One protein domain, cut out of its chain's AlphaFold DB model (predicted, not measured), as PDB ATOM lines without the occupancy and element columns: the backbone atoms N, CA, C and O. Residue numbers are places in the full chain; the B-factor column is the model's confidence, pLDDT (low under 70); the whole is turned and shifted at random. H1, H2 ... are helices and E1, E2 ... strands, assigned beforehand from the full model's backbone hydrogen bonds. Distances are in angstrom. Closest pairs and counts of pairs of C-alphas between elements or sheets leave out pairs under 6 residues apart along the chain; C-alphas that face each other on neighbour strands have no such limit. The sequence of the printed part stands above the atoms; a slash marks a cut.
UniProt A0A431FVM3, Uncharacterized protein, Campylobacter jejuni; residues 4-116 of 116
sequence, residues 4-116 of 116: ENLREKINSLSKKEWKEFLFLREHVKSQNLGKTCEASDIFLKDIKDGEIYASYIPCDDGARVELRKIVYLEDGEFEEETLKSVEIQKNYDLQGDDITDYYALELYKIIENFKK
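What this domain is: This is residues 4 to 116 of the 116 residues of an uncharacterized protein of Campylobacter jejuni (UniProt A0A431FVM3). A twisted sheet of four strands has two crossing helices, H2 and H3, packed over one end of it, while the E3 and E4 hairpin runs on past them to its turn at residues 73 to 77. The short helix H1 lies at the opposite end of the longest axis, away from the sheet. The printed part has 113 residues with three named helices and four named strands, in the order H1 H2 E1 E2 E3 E4 H3; the sheet runs E1 E2 E3 E4, antiparallel throughout, and the class is mixed, helices and strands. It is compact, with a radius of gyration of the C-alphas of 15.1 A, and elongated, spanning 52 by 32 by 20 A.

How they stand to each other: H1, residues 4 to 11, is close to but not clearly touching H2, residues 15 to 30; their closest C-alphas, Ile 10 and Trp 18, are 7.9 A apart. E1, residues 40 to 43, E2, residues 51 to 59, E3, residues 62 to 72, and E4, residues 78 to 89, form a meander, each strand the antiparallel neighbour of the one before. E1 and E2 are a hairpin with N 42 and O 54 at 2.8 A; E2 and E3 are a hairpin with N 55 and O 66 at 2.8 A; E3 and E4 are a hairpin with N 65 and O 86 at 2.8 A. E4 bends by 55 degrees at residue 83. H3, residues 97 to 114, is on the sheet over E2 and E3 at a height of 9.1 A, and at 31 degrees to E2 on the local plane it runs only just slantwise to the strands. With its residues 100 to 108 alone it touches H2, at a steep tilt of 60 degrees, opposite ways; the closest C-alphas, Arg 25 and Ala 104, are 4.9 A apart. H2 is near E1 and E2. H1 is not on the sheet. In H1 and H3 every O i to N i+4 pair is within hydrogen-bond range; in H2, 11 of 12 are.

Where its parts are: H1 begins at C-alpha 4 (12.479, 14.639, 59.682). H2 is 23.1 A long, E2 25.0 A, E3 31.2 A and E4 31.5 A. H1 is 10.7 A long and E1 10.0 A. E4 begins at C-alpha 78 (-13.834, 11.887, 23.158). H3, 25.8 A long, ends at C-alpha 114 (-6.743, 21.659, 42.014).

The domain as a whole: The two C-alphas farthest apart, those of Glu 4 and Asp 75, are 53.3 A apart. The printed part has no cut, and no link is long. Confidence is low, with pLDDT under 70, at residues 34 to 36, residues 45 to 49 and residue 116; the mean of the printed part is 86.2.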
ATOM      1  N   GLU A   4      13.247  14.244  58.490       70.44
ATOM      2  CA  GLU A   4      12.479  14.639  59.682       70.44
ATOM      3  C   GLU A   4      11.264  15.510  59.312       70.44
ATOM      4  O   GLU A   4      10.139  15.193  59.694       70.44
ATOM      5  N   ASN A   5      11.450  16.507  58.438       85.75
ATOM      6  CA  ASN A   5      10.364  17.377  57.969       85.75
ATOM      7  C   ASN A   5       9.303  16.626  57.145       85.75
ATOM      8  O   ASN A   5       8.155  17.067  57.079       85.75
ATOM      9  N   LEU A   6       9.674  15.537  56.461       91.19
ATOM     10  CA  LEU A   6       8.723  14.711  55.713       91.19
ATOM     11  C   LEU A   6       7.798  13.962  56.678       91.19
ATOM     12  O   LEU A   6       6.577  14.055  56.556       91.19
ATOM     13  N   ARG A   7       8.375  13.285  57.677       91.06
ATOM     14  CA  ARG A   7       7.617  12.525  58.679       91.06
ATOM     15  C   ARG A   7       6.704  13.416  59.509       91.06
ATOM     16  O   ARG A   7       5.555  13.054  59.734       91.06
ATOM     17  N   GLU A   8       7.176  14.592  59.918       93.44
ATOM     18  CA  GLU A   8       6.351  15.572  60.635       93.44
ATOM     19  C   GLU A   8       5.123  15.995  59.823       93.44
ATOM     20  O   GLU A   8       4.007  15.985  60.341       93.44
ATOM     21  N   LYS A   9       5.300  16.299  58.530       93.69
ATOM     22  CA  LYS A   9       4.185  16.661  57.641       93.69
ATOM     23  C   LYS A   9       3.179  15.526  57.497       93.69
ATOM     24  O   LYS A   9       1.981  15.764  57.598       93.69
ATOM     25  N   ILE A  10       3.657  14.303  57.299       94.06
ATOM     26  CA  ILE A  10       2.818  13.107  57.171       94.06
ATOM     27  C   ILE A  10       2.032  12.852  58.467       94.06
ATOM     28  O   ILE A  10       0.824  12.637  58.426       94.06
ATOM     29  N   ASN A  11       2.685  12.971  59.624       93.44
ATOM     30  CA  ASN A  11       2.050  12.797  60.934       93.44
ATOM     31  C   ASN A  11       1.070  13.924  61.295       93.44
ATOM     32  O   ASN A  11       0.239  13.744  62.183       93.44
ATOM     33  N   SER A  12       1.162  15.080  60.632       95.19
ATOM     34  CA  SER A  12       0.243  16.207  60.835       95.19
ATOM     35  C   SER A  12      -1.080  16.085  60.070       95.19
ATOM     36  O   SER A  12      -1.984  16.887  60.299       95.19
ATOM     37  N   LEU A  13      -1.212  15.094  59.180       94.62
ATOM     38  CA  LEU A  13      -2.428  14.871  58.400       94.62
ATOM     39  C   LEU A  13      -3.603  14.490  59.311       94.62
ATOM     40  O   LEU A  13      -3.502  13.606  60.166       94.62
ATOM     41  N   SER A  14      -4.760  15.111  59.094       95.31
ATOM     42  CA  SER A  14      -5.993  14.687  59.753       95.31
ATOM     43  C   SER A  14      -6.428  13.299  59.269       95.31
ATOM     44  O   SER A  14      -5.993  12.797  58.236       95.31
ATOM     45  N   LYS A  15      -7.366  12.660  59.977       93.88
ATOM     46  CA  LYS A  15      -7.844  11.307  59.628       93.88
ATOM     47  C   LYS A  15      -8.410  11.197  58.204       93.88
ATOM     48  O   LYS A  15      -8.342  10.120  57.614       93.88
ATOM     49  N   LYS A  16      -9.009  12.272  57.674       91.31
ATOM     50  CA  LYS A  16      -9.514  12.304  56.293       91.31
ATOM     51  C   LYS A  16      -8.344  12.329  55.309       91.31
ATOM     52  O   LYS A  16      -8.258  11.459  54.451       91.31
ATOM     53  N   GLU A  17      -7.423  13.263  55.507       92.94
ATOM     54  CA  GLU A  17      -6.249  13.458  54.651       92.94
ATOM     55  C   GLU A  17      -5.327  12.239  54.682       92.94
ATOM     56  O   GLU A  17      -4.801  11.834  53.657       92.94
ATOM     57  N   TRP A  18      -5.210  11.578  55.836       93.69
ATOM     58  CA  TRP A  18      -4.467  10.332  55.990       93.69
ATOM     59  C   TRP A  18      -4.988   9.218  55.079       93.69
ATOM     60  O   TRP A  18      -4.206   8.491  54.473       93.69
ATOM     61  N   LYS A  19      -6.314   9.076  54.953       92.94
ATOM     62  CA  LYS A  19      -6.907   8.070  54.061       92.94
ATOM     63  C   LYS A  19      -6.611   8.371  52.595       92.94
ATOM     64  O   LYS A  19      -6.299   7.449  51.848       92.94
ATOM     65  N   GLU A  20      -6.713   9.637  52.200       91.62
ATOM     66  CA  GLU A  20      -6.403  10.074  50.836       91.62
ATOM     67  C   GLU A  20      -4.910   9.894  50.533       91.62
ATOM     68  O   GLU A  20      -4.552   9.308  49.517       91.62
ATOM     69  N   PHE A  21      -4.038  10.278  51.466       94.06
ATOM     70  CA  PHE A  21      -2.599  10.049  51.383       94.06
ATOM     71  C   PHE A  21      -2.252   8.565  51.223       94.06
ATOM     72  O   PHE A  21      -1.468   8.227  50.342       94.06
ATOM     73  N   LEU A  22      -2.840   7.668  52.024       94.19
ATOM     74  CA  LEU A  22      -2.581   6.228  51.908       94.19
ATOM     75  C   LEU A  22      -2.976   5.678  50.535       94.19
ATOM     76  O   LEU A  22      -2.237   4.879  49.968       94.19
ATOM     77  N   PHE A  23      -4.104   6.125  49.983       92.81
ATOM     78  CA  PHE A  23      -4.510   5.751  48.629       92.81
ATOM     79  C   PHE A  23      -3.478   6.206  47.584       92.81
ATOM     80  O   PHE A  23      -3.046   5.410  46.751       92.81
ATOM     81  N   LEU A  24      -3.025   7.460  47.667       92.69
ATOM     82  CA  LEU A  24      -2.019   8.014  46.756       92.69
ATOM     83  C   LEU A  24      -0.652   7.342  46.917       92.69
ATOM     84  O   LEU A  24       0.057   7.137  45.937       92.69
ATOM     85  N   ARG A  25      -0.287   6.955  48.140       92.94
ATOM     86  CA  ARG A  25       0.940   6.214  48.430       92.94
ATOM     87  C   ARG A  25       0.952   4.866  47.729       92.94
ATOM     88  O   ARG A  25       1.928   4.550  47.055       92.94
ATOM     89  N   GLU A  26      -0.119   4.088  47.856       91.75
ATOM     90  CA  GLU A  26      -0.236   2.798  47.167       91.75
ATOM     91  C   GLU A  26      -0.232   2.973  45.645       91.75
ATOM     92  O   GLU A  26       0.428   2.212  44.935       91.75
ATOM     93  N   HIS A  27      -0.880   4.029  45.147       89.44
ATOM     94  CA  HIS A  27      -0.816   4.388  43.738       89.44
ATOM     95  C   HIS A  27       0.633   4.643  43.289       89.44
ATOM     96  O   HIS A  27       1.114   3.941  42.404       89.44
ATOM     97  N   VAL A  28       1.384   5.529  43.950       90.25
ATOM     98  CA  VAL A  28       2.802   5.793  43.628       90.25
ATOM     99  C   VAL A  28       3.655   4.520  43.705       90.25
ATOM    100  O   VAL A  28       4.497   4.295  42.835       90.25
ATOM    101  N   LYS A  29       3.432   3.654  44.706       88.31
ATOM    102  CA  LYS A  29       4.146   2.367  44.820       88.31
ATOM    103  C   LYS A  29       3.923   1.473  43.606       88.31
ATOM    104  O   LYS A  29       4.874   0.854  43.133       88.31
ATOM    105  N   SER A  30       2.694   1.418  43.094       86.94
ATOM    106  CA  SER A  30       2.356   0.588  41.933       86.94
ATOM    107  C   SER A  30       3.068   1.022  40.646       86.94
ATOM    108  O   SER A  30       3.338   0.183  39.791       86.94
ATOM    109  N   GLN A  31       3.427   2.305  40.536       83.19
ATOM    110  CA  GLN A  31       3.965   2.905  39.313       83.19
ATOM    111  C   GLN A  31       5.490   2.790  39.158       83.19
ATOM    112  O   GLN A  31       6.025   3.289  38.179       83.19
ATOM    113  N   ASN A  32       6.203   2.134  40.091       72.00
ATOM    114  CA  ASN A  32       7.657   1.891  40.026       72.00
ATOM    115  C   ASN A  32       8.470   3.087  39.475       72.00
ATOM    116  O   ASN A  32       8.911   3.079  38.325       72.00
ATOM    117  N   LEU A  33       8.697   4.093  40.322       70.81
ATOM    118  CA  LEU A  33       9.444   5.320  40.006       70.81
ATOM    119  C   LEU A  33      10.680   5.078  39.114       70.81
ATOM    120  O   LEU A  33      11.554   4.283  39.466       70.81
ATOM    121  N   GLY A  34      10.757   5.798  37.989       64.00
ATOM    122  CA  GLY A  34      11.895   5.759  37.060       64.00
ATOM    123  C   GLY A  34      11.959   4.532  36.144       64.00
ATOM    124  O   GLY A  34      13.048   4.149  35.727       64.00
ATOM    125  N   LYS A  35      10.831   3.853  35.879       67.06
ATOM    126  CA  LYS A  35      10.787   2.744  34.903       67.06
ATOM    127  C   LYS A  35       9.960   3.025  33.654       67.06
ATOM    128  O   LYS A  35      10.311   2.518  32.592       67.06
ATOM    129  N   THR A  36       8.878   3.788  33.764       69.69
ATOM    130  CA  THR A  36       7.955   4.030  32.648       69.69
ATOM    131  C   THR A  36       7.446   5.461  32.695       69.69
ATOM    132  O   THR A  36       6.793   5.831  33.660       69.69
ATOM    133  N   CYS A  37       7.664   6.242  31.634       79.50
ATOM    134  CA  CYS A  37       7.030   7.557  31.447       79.50
ATOM    135  C   CYS A  37       5.563   7.431  30.995       79.50
ATOM    136  O   CYS A  37       5.083   8.216  30.178       79.50
ATOM    137  N   GLU A  38       4.872   6.404  31.485       81.69
ATOM    138  CA  GLU A  38       3.473   6.130  31.185       81.69
ATOM    139  C   GLU A  38       2.593   6.808  32.232       81.69
ATOM    140  O   GLU A  38       2.890   6.788  33.429       81.69
ATOM    141  N   ALA A  39       1.521   7.444  31.768       81.69
ATOM    142  CA  ALA A  39       0.557   8.082  32.645       81.69
ATOM    143  C   ALA A  39      -0.292   7.035  33.367       81.69
ATOM    144  O   ALA A  39      -0.740   6.057  32.772       81.69
ATOM    145  N   SER A  40      -0.562   7.295  34.641       85.06
ATOM    146  CA  SER A  40      -1.566   6.576  35.416       85.06
ATOM    147  C   SER A  40      -2.587   7.562  35.963       85.06
ATOM    148  O   SER A  40      -2.226   8.589  36.538       85.06
ATOM    149  N   ASP A  41      -3.865   7.266  35.754       84.88
ATOM    150  CA  ASP A  41      -4.932   8.221  36.023       84.88
ATOM    151  C   ASP A  41      -5.587   7.968  37.383       84.88
ATOM    152  O   ASP A  41      -5.940   6.843  37.750       84.88
ATOM    153  N   ILE A  42      -5.765   9.046  38.143       84.75
ATOM    154  CA  ILE A  42      -6.530   9.082  39.384       84.75
ATOM    155  C   ILE A  42      -7.808   9.871  39.125       84.75
ATOM    156  O   ILE A  42      -7.775  11.066  38.828       84.75
ATOM    157  N   PHE A  43      -8.947   9.208  39.309       78.25
ATOM    158  CA  PHE A  43     -10.254   9.842  39.191       78.25
ATOM    159  C   PHE A  43     -10.451  10.881  40.297       78.25
ATOM    160  O   PHE A  43     -10.504  10.551  41.487       78.25
ATOM    161  N   LEU A  44     -10.604  12.142  39.896       71.56
ATOM    162  CA  LEU A  44     -11.026  13.219  40.778       71.56
ATOM    163  C   LEU A  44     -12.536  13.353  40.604       71.56
ATOM    164  O   LEU A  44     -13.022  13.818  39.586       71.56
ATOM    165  N   LYS A  45     -13.303  12.841  41.561       60.47
ATOM    166  CA  LYS A  45     -14.753  12.689  41.409       60.47
ATOM    167  C   LYS A  45     -15.480  14.053  41.365       60.47
ATOM    168  O   LYS A  45     -15.743  14.596  42.430       60.47
ATOM    169  N   ASP A  46     -15.758  14.564  40.160       53.47
ATOM    170  CA  ASP A  46     -16.838  15.480  39.693       53.47
ATOM    171  C   ASP A  46     -16.547  15.822  38.191       53.47
ATOM    172  O   ASP A  46     -15.387  15.759  37.796       53.47
ATOM    173  N   ILE A  47     -17.472  16.112  37.248       50.50
ATOM    174  CA  ILE A  47     -18.440  17.234  37.129       50.50
ATOM    175  C   ILE A  47     -19.505  16.907  36.027       50.50
ATOM    176  O   ILE A  47     -19.373  15.980  35.240       50.50
ATOM    177  N   LYS A  48     -20.572  17.717  35.958       54.97
ATOM    178  CA  LYS A  48     -21.733  17.730  35.040       54.97
ATOM    179  C   LYS A  48     -21.501  17.581  33.513       54.97
ATOM    180  O   LYS A  48     -22.437  17.144  32.855       54.97
ATOM    181  N   ASP A  49     -20.328  17.943  32.974       64.94
ATOM    182  CA  ASP A  49     -20.077  18.123  31.519       64.94
ATOM    183  C   ASP A  49     -18.786  17.420  31.020       64.94
ATOM    184  O   ASP A  49     -18.138  17.873  30.072       64.94
ATOM    185  N   GLY A  50     -18.347  16.362  31.709       74.31
ATOM    186  CA  GLY A  50     -17.139  15.593  31.385       74.31
ATOM    187  C   GLY A  50     -16.476  14.985  32.623       74.31
ATOM    188  O   GLY A  50     -16.886  15.243  33.755       74.31
ATOM    189  N   GLU A  51     -15.429  14.192  32.417       82.38
ATOM    190  CA  GLU A  51     -14.653  13.571  33.493       82.38
ATOM    191  C   GLU A  51     -13.344  14.333  33.722       82.38
ATOM    192  O   GLU A  51     -12.627  14.651  32.773       82.38
ATOM    193  N   ILE A  52     -13.022  14.629  34.986       82.38
ATOM    194  CA  ILE A  52     -11.740  15.227  35.372       82.38
ATOM    195  C   ILE A  52     -10.894  14.196  36.117       82.38
ATOM    196  O   ILE A  52     -11.354  13.512  37.034       82.38
ATOM    197  N   TYR A  53      -9.624  14.109  35.746       86.88
ATOM    198  CA  TYR A  53      -8.664  13.202  36.362       86.88
ATOM    199  C   TYR A  53      -7.321  13.889  36.572       86.88
ATOM    200  O   TYR A  53      -6.977  14.868  35.908       86.88
ATOM    201  N   ALA A  54      -6.575  13.371  37.544       88.06
ATOM    202  CA  ALA A  54      -5.175  13.696  37.732       88.06
ATOM    203  C   ALA A  54      -4.326  12.546  37.191       88.06
ATOM    204  O   ALA A  54      -4.367  11.449  37.746       88.06
ATOM    205  N   SER A  55      -3.546  12.791  36.145       89.56
ATOM    206  CA  SER A  55      -2.544  11.843  35.665       89.56
ATOM    207  C   SER A  55      -1.253  12.021  36.448       89.56
ATOM    208  O   SER A  55      -0.714  13.124  36.510       89.56
ATOM    209  N   TYR A  56      -0.741  10.938  37.021       90.56
ATOM    210  CA  TYR A  56       0.602  10.856  37.577       90.56
ATOM    211  C   TYR A  56       1.516  10.125  36.588       90.56
ATOM    212  O   TYR A  56       1.257   8.975  36.230       90.56
ATOM    213  N   ILE A  57       2.574  10.802  36.144       90.44
ATOM    214  CA  ILE A  57       3.506  10.326  35.116       90.44
ATOM    215  C   ILE A  57       4.911  10.293  35.734       90.44
ATOM    216  O   ILE A  57       5.529  11.353  35.868       90.44
ATOM    217  N   PRO A  58       5.429   9.133  36.172       89.06
ATOM    218  CA  PRO A  58       6.770   9.055  36.732       89.06
ATOM    219  C   PRO A  58       7.833   9.160  35.633       89.06
ATOM    220  O   PRO A  58       7.695   8.592  34.558       89.06
ATOM    221  N   CYS A  59       8.928   9.854  35.925       83.56
ATOM    222  CA  CYS A  59      10.082  10.013  35.040       83.56
ATOM    223  C   CYS A  59      11.371   9.727  35.832       83.56
ATOM    224  O   CYS A  59      11.357   9.699  37.064       83.56
ATOM    225  N   ASP A  60      12.509   9.554  35.159       78.19
ATOM    226  CA  ASP A  60      13.782   9.203  35.821       78.19
ATOM    227  C   ASP A  60      14.205  10.212  36.917       78.19
ATOM    228  O   ASP A  60      14.690   9.826  37.995       78.19
ATOM    229  N   ASP A  61      13.915  11.495  36.677       83.00
ATOM    230  CA  ASP A  61      14.292  12.632  37.526       83.00
ATOM    231  C   ASP A  61      13.115  13.277  38.278       83.00
ATOM    232  O   ASP A  61      13.245  14.360  38.860       83.00
ATOM    233  N   GLY A  62      11.950  12.628  38.311       88.94
ATOM    234  CA  GLY A  62      10.774  13.252  38.903       88.94
ATOM    235  C   GLY A  62       9.461  12.564  38.587       88.94
ATOM    236  O   GLY A  62       9.394  11.374  38.299       88.94
ATOM    237  N   ALA A  63       8.400  13.349  38.645       91.38
ATOM    238  CA  ALA A  63       7.112  12.990  38.087       91.38
ATOM    239  C   ALA A  63       6.412  14.243  37.571       91.38
ATOM    240  O   ALA A  63       6.662  15.341  38.066       91.38
ATOM    241  N   ARG A  64       5.505  14.084  36.614       92.31
ATOM    242  CA  ARG A  64       4.594  15.139  36.180       92.31
ATOM    243  C   ARG A  64       3.178  14.786  36.604       92.31
ATOM    244  O   ARG A  64       2.763  13.635  36.496       92.31
ATOM    245  N   VAL A  65       2.464  15.776  37.123       92.12
ATOM    246  CA  VAL A  65       1.058  15.671  37.500       92.12
ATOM    247  C   VAL A  65       0.251  16.576  36.590       92.12
ATOM    248  O   VAL A  65       0.483  17.784  36.561       92.12
ATOM    249  N   GLU A  66      -0.701  16.003  35.869       92.06
ATOM    250  CA  GLU A  66      -1.569  16.734  34.948       92.06
ATOM    251  C   GLU A  66      -3.017  16.641  35.403       92.06
ATOM    252  O   GLU A  66      -3.502  15.556  35.696       92.06
ATOM    253  N   LEU A  67      -3.713  17.773  35.457       90.19
ATOM    254  CA  LEU A  67      -5.166  17.816  35.548       90.19
ATOM    255  C   LEU A  67      -5.713  17.820  34.127       90.19
ATOM    256  O   LEU A  67      -5.461  18.768  33.380       90.19
ATOM    257  N   ARG A  68      -6.457  16.782  33.767       89.50
ATOM    258  CA  ARG A  68      -7.010  16.607  32.424       89.50
ATOM    259  C   ARG A  68      -8.529  16.512  32.488       89.50
ATOM    260  O   ARG A  68      -9.088  16.033  33.476       89.50
ATOM    261  N   LYS A  69      -9.184  17.002  31.439       88.69
ATOM    262  CA  LYS A  69     -10.626  16.912  31.220       88.69
ATOM    263  C   LYS A  69     -10.874  16.053  29.986       88.69
ATOM    264  O   LYS A  69     -10.341  16.366  28.927       88.69
ATOM    265  N   ILE A  70     -11.690  15.013  30.128       86.75
ATOM    266  CA  ILE A  70     -12.246  14.242  29.013       86.75
ATOM    267  C   ILE A  70     -13.704  14.648  28.815       86.75
ATOM    268  O   ILE A  70     -14.500  14.636  29.757       86.75
ATOM    269  N   VAL A  71     -14.058  14.999  27.583       88.62
ATOM    270  CA  VAL A  71     -15.434  15.266  27.152       88.62
ATOM    271  C   VAL A  71     -15.833  14.188  26.157       88.62
ATOM    272  O   VAL A  71     -15.186  14.039  25.128       88.62
ATOM    273  N   TYR A  72     -16.896  13.443  26.456       84.56
ATOM    274  CA  TYR A  72     -17.442  12.441  25.540       84.56
ATOM    275  C   TYR A  72     -18.413  13.103  24.556       84.56
ATOM    276  O   TYR A  72     -19.311  13.842  24.971       84.56
ATOM    277  N   LEU A  73     -18.225  12.836  23.267       87.06
ATOM    278  CA  LEU A  73     -19.050  13.330  22.167       87.06
ATOM    279  C   LEU A  73     -20.194  12.349  21.851       87.06
ATOM    280  O   LEU A  73     -20.184  11.187  22.261       87.06
ATOM    281  N   GLU A  74     -21.221  12.821  21.135       85.94
ATOM    282  CA  GLU A  74     -22.452  12.053  20.864       85.94
ATOM    283  C   GLU A  74     -22.237  10.799  19.998       85.94
ATOM    284  O   GLU A  74     -23.022   9.853  20.065       85.94
ATOM    285  N   ASP A  75     -21.178  10.773  19.192       89.75
ATOM    286  CA  ASP A  75     -20.788   9.663  18.319       89.75
ATOM    287  C   ASP A  75     -19.921   8.602  19.021       89.75
ATOM    288  O   ASP A  75     -19.558   7.592  18.413       89.75
ATOM    289  N   GLY A  76     -19.641   8.793  20.313       81.62
ATOM    290  CA  GLY A  76     -18.782   7.920  21.103       81.62
ATOM    291  C   GLY A  76     -17.296   8.268  21.019       81.62
ATOM    292  O   GLY A  76     -16.492   7.558  21.627       81.62
ATOM    293  N   GLU A  77     -16.919   9.336  20.310       90.50
ATOM    294  CA  GLU A  77     -15.574   9.903  20.403       90.50
ATOM    295  C   GLU A  77     -15.383  10.668  21.721       90.50
ATOM    296  O   GLU A  77     -16.324  10.905  22.487       90.50
ATOM    297  N   PHE A  78     -14.139  11.042  22.016       89.00
ATOM    298  CA  PHE A  78     -13.834  11.887  23.158       89.00
ATOM    299  C   PHE A  78     -12.762  12.917  22.817       89.00
ATOM    300  O   PHE A  78     -11.828  12.647  22.064       89.00
ATOM    301  N   GLU A  79     -12.892  14.091  23.422       91.00
ATOM    302  CA  GLU A  79     -11.874  15.133  23.409       91.00
ATOM    303  C   GLU A  79     -11.185  15.185  24.760       91.00
ATOM    304  O   GLU A  79     -11.808  15.010  25.809       91.00
ATOM    305  N   GLU A  80      -9.889  15.462  24.726       90.69
ATOM    306  CA  GLU A  80      -9.078  15.548  25.920       90.69
ATOM    307  C   GLU A  80      -8.300  16.862  25.965       90.69
ATOM    308  O   GLU A  80      -7.602  17.234  25.022       90.69
ATOM    309  N   GLU A  81      -8.401  17.548  27.098       90.56
ATOM    310  CA  GLU A  81      -7.728  18.815  27.354       90.56
ATOM    311  C   GLU A  81      -6.900  18.730  28.640       90.56
ATOM    312  O   GLU A  81      -7.411  18.384  29.708       90.56
ATOM    313  N   THR A  82      -5.619  19.106  28.570       91.44
ATOM    314  CA  THR A  82      -4.804  19.336  29.771       91.44
ATOM    315  C   THR A  82      -5.098  20.726  30.328       91.44
ATOM    316  O   THR A  82      -4.677  21.733  29.765       91.44
ATOM    317  N   LEU A  83      -5.777  20.779  31.472       89.62
ATOM    318  CA  LEU A  83      -6.132  22.023  32.159       89.62
ATOM    319  C   LEU A  83      -4.939  22.625  32.912       89.62
ATOM    320  O   LEU A  83      -4.779  23.844  32.983       89.62
ATOM    321  N   LYS A  84      -4.116  21.773  33.533       90.81
ATOM    322  CA  LYS A  84      -2.966  22.200  34.338       90.81
ATOM    323  C   LYS A  84      -1.909  21.108  34.405       90.81
ATOM    324  O   LYS A  84      -2.248  19.935  34.451       90.81
ATOM    325  N   SER A  85      -0.639  21.496  34.477       93.44
ATOM    326  CA  SER A  85       0.488  20.571  34.623       93.44
ATOM    327  C   SER A  85       1.481  21.096  35.660       93.44
ATOM    328  O   SER A  85       1.734  22.303  35.721       93.44
ATOM    329  N   VAL A  86       1.993  20.210  36.514       94.75
ATOM    330  CA  VAL A  86       2.956  20.523  37.579       94.75
ATOM    331  C   VAL A  86       3.999  19.412  37.669       94.75
ATOM    332  O   VAL A  86       3.656  18.234  37.719       94.75
ATOM    333  N   GLU A  87       5.276  19.778  37.740       93.50
ATOM    334  CA  GLU A  87       6.377  18.830  37.934       93.50
ATOM    335  C   GLU A  87       6.735  18.672  39.420       93.50
ATOM    336  O   GLU A  87       6.838  19.650  40.165       93.50
ATOM    337  N   ILE A  88       6.972  17.430  39.839       92.31
ATOM    338  CA  ILE A  88       7.531  17.057  41.137       92.31
ATOM    339  C   ILE A  88       8.982  16.632  40.914       92.31
ATOM    340  O   ILE A  88       9.255  15.560  40.369       92.31
ATOM    341  N   GLN A  89       9.922  17.462  41.358       90.44
ATOM    342  CA  GLN A  89      11.346  17.150  41.252       90.44
ATOM    343  C   GLN A  89      11.756  16.061  42.239       90.44
ATOM    344  O   GLN A  89      11.317  16.034  43.389       90.44
ATOM    345  N   LYS A  90      12.652  15.174  41.807       84.94
ATOM    346  CA  LYS A  90      13.237  14.162  42.683       84.94
ATOM    347  C   LYS A  90      14.065  14.798  43.796       84.94
ATOM    348  O   LYS A  90      14.891  15.679  43.568       84.94
ATOM    349  N   ASN A  91      13.876  14.305  45.015       84.62
ATOM    350  CA  ASN A  91      14.675  14.696  46.167       84.62
ATOM    351  C   ASN A  91      15.732  13.619  46.452       84.62
ATOM    352  O   ASN A  91      15.417  12.599  47.059       84.62
ATOM    353  N   TYR A  92      16.972  13.853  46.014       80.94
ATOM    354  CA  TYR A  92      18.085  12.893  46.096       80.94
ATOM    355  C   TYR A  92      18.502  12.505  47.527       80.94
ATOM    356  O   TYR A  92      19.167  11.486  47.707       80.94
ATOM    357  N   ASP A  93      18.076  13.271  48.536       87.44
ATOM    358  CA  ASP A  93      18.300  12.955  49.952       87.44
ATOM    359  C   ASP A  93      17.372  11.840  50.475       87.44
ATOM    360  O   ASP A  93      17.565  11.349  51.588       87.44
ATOM    361  N   LEU A  94      16.341  11.458  49.711       87.38
ATOM    362  CA  LEU A  94      15.356  10.439  50.079       87.38
ATOM    363  C   LEU A  94      15.588   9.146  49.298       87.38
ATOM    364  O   LEU A  94      15.903   9.170  48.108       87.38
ATOM    365  N   GLN A  95      15.391   8.006  49.958       84.62
ATOM    366  CA  GLN A  95      15.575   6.680  49.367       84.62
ATOM    367  C   GLN A  95      14.522   5.692  49.881       84.62
ATOM    368  O   GLN A  95      13.929   5.898  50.939       84.62
ATOM    369  N   GLY A  96      14.311   4.597  49.144       86.06
ATOM    370  CA  GLY A  96      13.363   3.548  49.533       86.06
ATOM    371  C   GLY A  96      11.943   4.089  49.717       86.06
ATOM    372  O   GLY A  96      11.504   4.934  48.947       86.06
ATOM    373  N   ASP A  97      11.238   3.639  50.753       89.44
ATOM    374  CA  ASP A  97       9.858   4.066  51.027       89.44
ATOM    375  C   ASP A  97       9.716   5.583  51.273       89.44
ATOM    376  O   ASP A  97       8.667   6.143  50.953       89.44
ATOM    377  N   ASP A  98      10.761   6.276  51.752       91.44
ATOM    378  CA  ASP A  98      10.705   7.728  51.998       91.44
ATOM    379  C   ASP A  98      10.500   8.516  50.683       91.44
ATOM    380  O   ASP A  98       9.874   9.580  50.679       91.44
ATOM    381  N   ILE A  99      10.993   8.006  49.544       89.81
ATOM    382  CA  ILE A  99      10.803   8.673  48.247       89.81
ATOM    383  C   ILE A  99       9.361   8.524  47.753       89.81
ATOM    384  O   ILE A  99       8.779   9.473  47.231       89.81
ATOM    385  N   THR A 100       8.751   7.359  47.979       91.19
ATOM    386  CA  THR A 100       7.334   7.120  47.700       91.19
ATOM    387  C   THR A 100       6.465   8.037  48.552       91.19
ATOM    388  O   THR A 100       5.565   8.690  48.026       91.19
ATOM    389  N   ASP A 101       6.756   8.120  49.852       93.94
ATOM    390  CA  ASP A 101       6.030   8.970  50.795       93.94
ATOM    391  C   ASP A 101       6.104  10.447  50.391       93.94
ATOM    392  O   ASP A 101       5.108  11.172  50.460       93.94
ATOM    393  N   TYR A 102       7.263  10.885  49.899       94.06
ATOM    394  CA  TYR A 102       7.442  12.217  49.335       94.06
ATOM    395  C   TYR A 102       6.548  12.470  48.116       94.06
ATOM    396  O   TYR A 102       5.784  13.436  48.128       94.06
ATOM    397  N   TYR A 103       6.603  11.616  47.090       92.44
ATOM    398  CA  TYR A 103       5.783  11.798  45.889       92.44
ATOM    399  C   TYR A 103       4.287  11.748  46.201       92.44
ATOM    400  O   TYR A 103       3.537  12.570  45.683       92.44
ATOM    401  N   ALA A 104       3.856  10.850  47.088       93.81
ATOM    402  CA  ALA A 104       2.464  10.762  47.516       93.81
ATOM    403  C   ALA A 104       1.997  12.043  48.225       93.81
ATOM    404  O   ALA A 104       0.897  12.534  47.964       93.81
ATOM    405  N   LEU A 105       2.841  12.621  49.086       94.69
ATOM    406  CA  LEU A 105       2.537  13.869  49.780       94.69
ATOM    407  C   LEU A 105       2.488  15.073  48.824       94.69
ATOM    408  O   LEU A 105       1.643  15.953  48.993       94.69
ATOM    409  N   GLU A 106       3.385  15.146  47.839       94.00
ATOM    410  CA  GLU A 106       3.359  16.209  46.826       94.00
ATOM    411  C   GLU A 106       2.143  16.076  45.903       94.00
ATOM    412  O   GLU A 106       1.431  17.056  45.690       94.00
ATOM    413  N   LEU A 107       1.841  14.858  45.448       92.69
ATOM    414  CA  LEU A 107       0.649  14.557  44.659       92.69
ATOM    415  C   LEU A 107      -0.632  14.952  45.407       92.69
ATOM    416  O   LEU A 107      -1.483  15.631  44.837       92.69
ATOM    417  N   TYR A 108      -0.730  14.618  46.698       92.81
ATOM    418  CA  TYR A 108      -1.840  15.033  47.559       92.81
ATOM    419  C   TYR A 108      -2.026  16.556  47.560       92.81
ATOM    420  O   TYR A 108      -3.119  17.045  47.284       92.81
ATOM    421  N   LYS A 109      -0.958  17.326  47.806       91.94
ATOM    422  CA  LYS A 109      -1.030  18.799  47.829       91.94
ATOM    423  C   LYS A 109      -1.437  19.385  46.483       91.94
ATOM    424  O   LYS A 109      -2.194  20.351  46.448       91.94
ATOM    425  N   ILE A 110      -0.897  18.844  45.392       91.19
ATOM    426  CA  ILE A 110      -1.202  19.306  44.036       91.19
ATOM    427  C   ILE A 110      -2.684  19.072  43.735       91.19
ATOM    428  O   ILE A 110      -3.373  20.014  43.351       91.19
ATOM    429  N   ILE A 111      -3.187  17.861  43.998       87.69
ATOM    430  CA  ILE A 111      -4.597  17.506  43.803       87.69
ATOM    431  C   ILE A 111      -5.513  18.372  44.679       87.69
ATOM    432  O   ILE A 111      -6.489  18.923  44.178       87.69
ATOM    433  N   GLU A 112      -5.203  18.550  45.965       87.00
ATOM    434  CA  GLU A 112      -6.007  19.401  46.855       87.00
ATOM    435  C   GLU A 112      -6.035  20.863  46.404       87.00
ATOM    436  O   GLU A 112      -7.054  21.537  46.542       87.00
ATOM    437  N   ASN A 113      -4.940  21.363  45.831       86.50
ATOM    438  CA  ASN A 113      -4.901  22.698  45.240       86.50
ATOM    439  C   ASN A 113      -5.671  22.793  43.917       86.50
ATOM    440  O   ASN A 113      -6.033  23.897  43.529       86.50
ATOM    441  N   PHE A 114      -5.895  21.685  43.209       84.06
ATOM    442  CA  PHE A 114      -6.743  21.659  42.014       84.06
ATOM    443  C   PHE A 114      -8.238  21.611  42.357       84.06
ATOM    444  O   PHE A 114      -9.043  22.095  41.571       84.06
ATOM    445  N   LYS A 115      -8.614  21.053  43.519       74.69
ATOM    446  CA  LYS A 115     -10.011  20.982  43.995       74.69
ATOM    447  C   LYS A 115     -10.556  22.299  44.579       74.69
ATOM    448  O   LYS A 115     -11.761  22.384  44.810       74.69
ATOM    449  N   LYS A 116      -9.692  23.266  44.906       66.25
ATOM    450  CA  LYS A 116     -10.050  24.565  45.512       66.25
ATOM    451  C   LYS A 116     -10.230  25.642  44.456       66.25
ATOM    452  O   LYS A 116     -11.150  26.465  44.651       66.25
TER     453      LYS A 116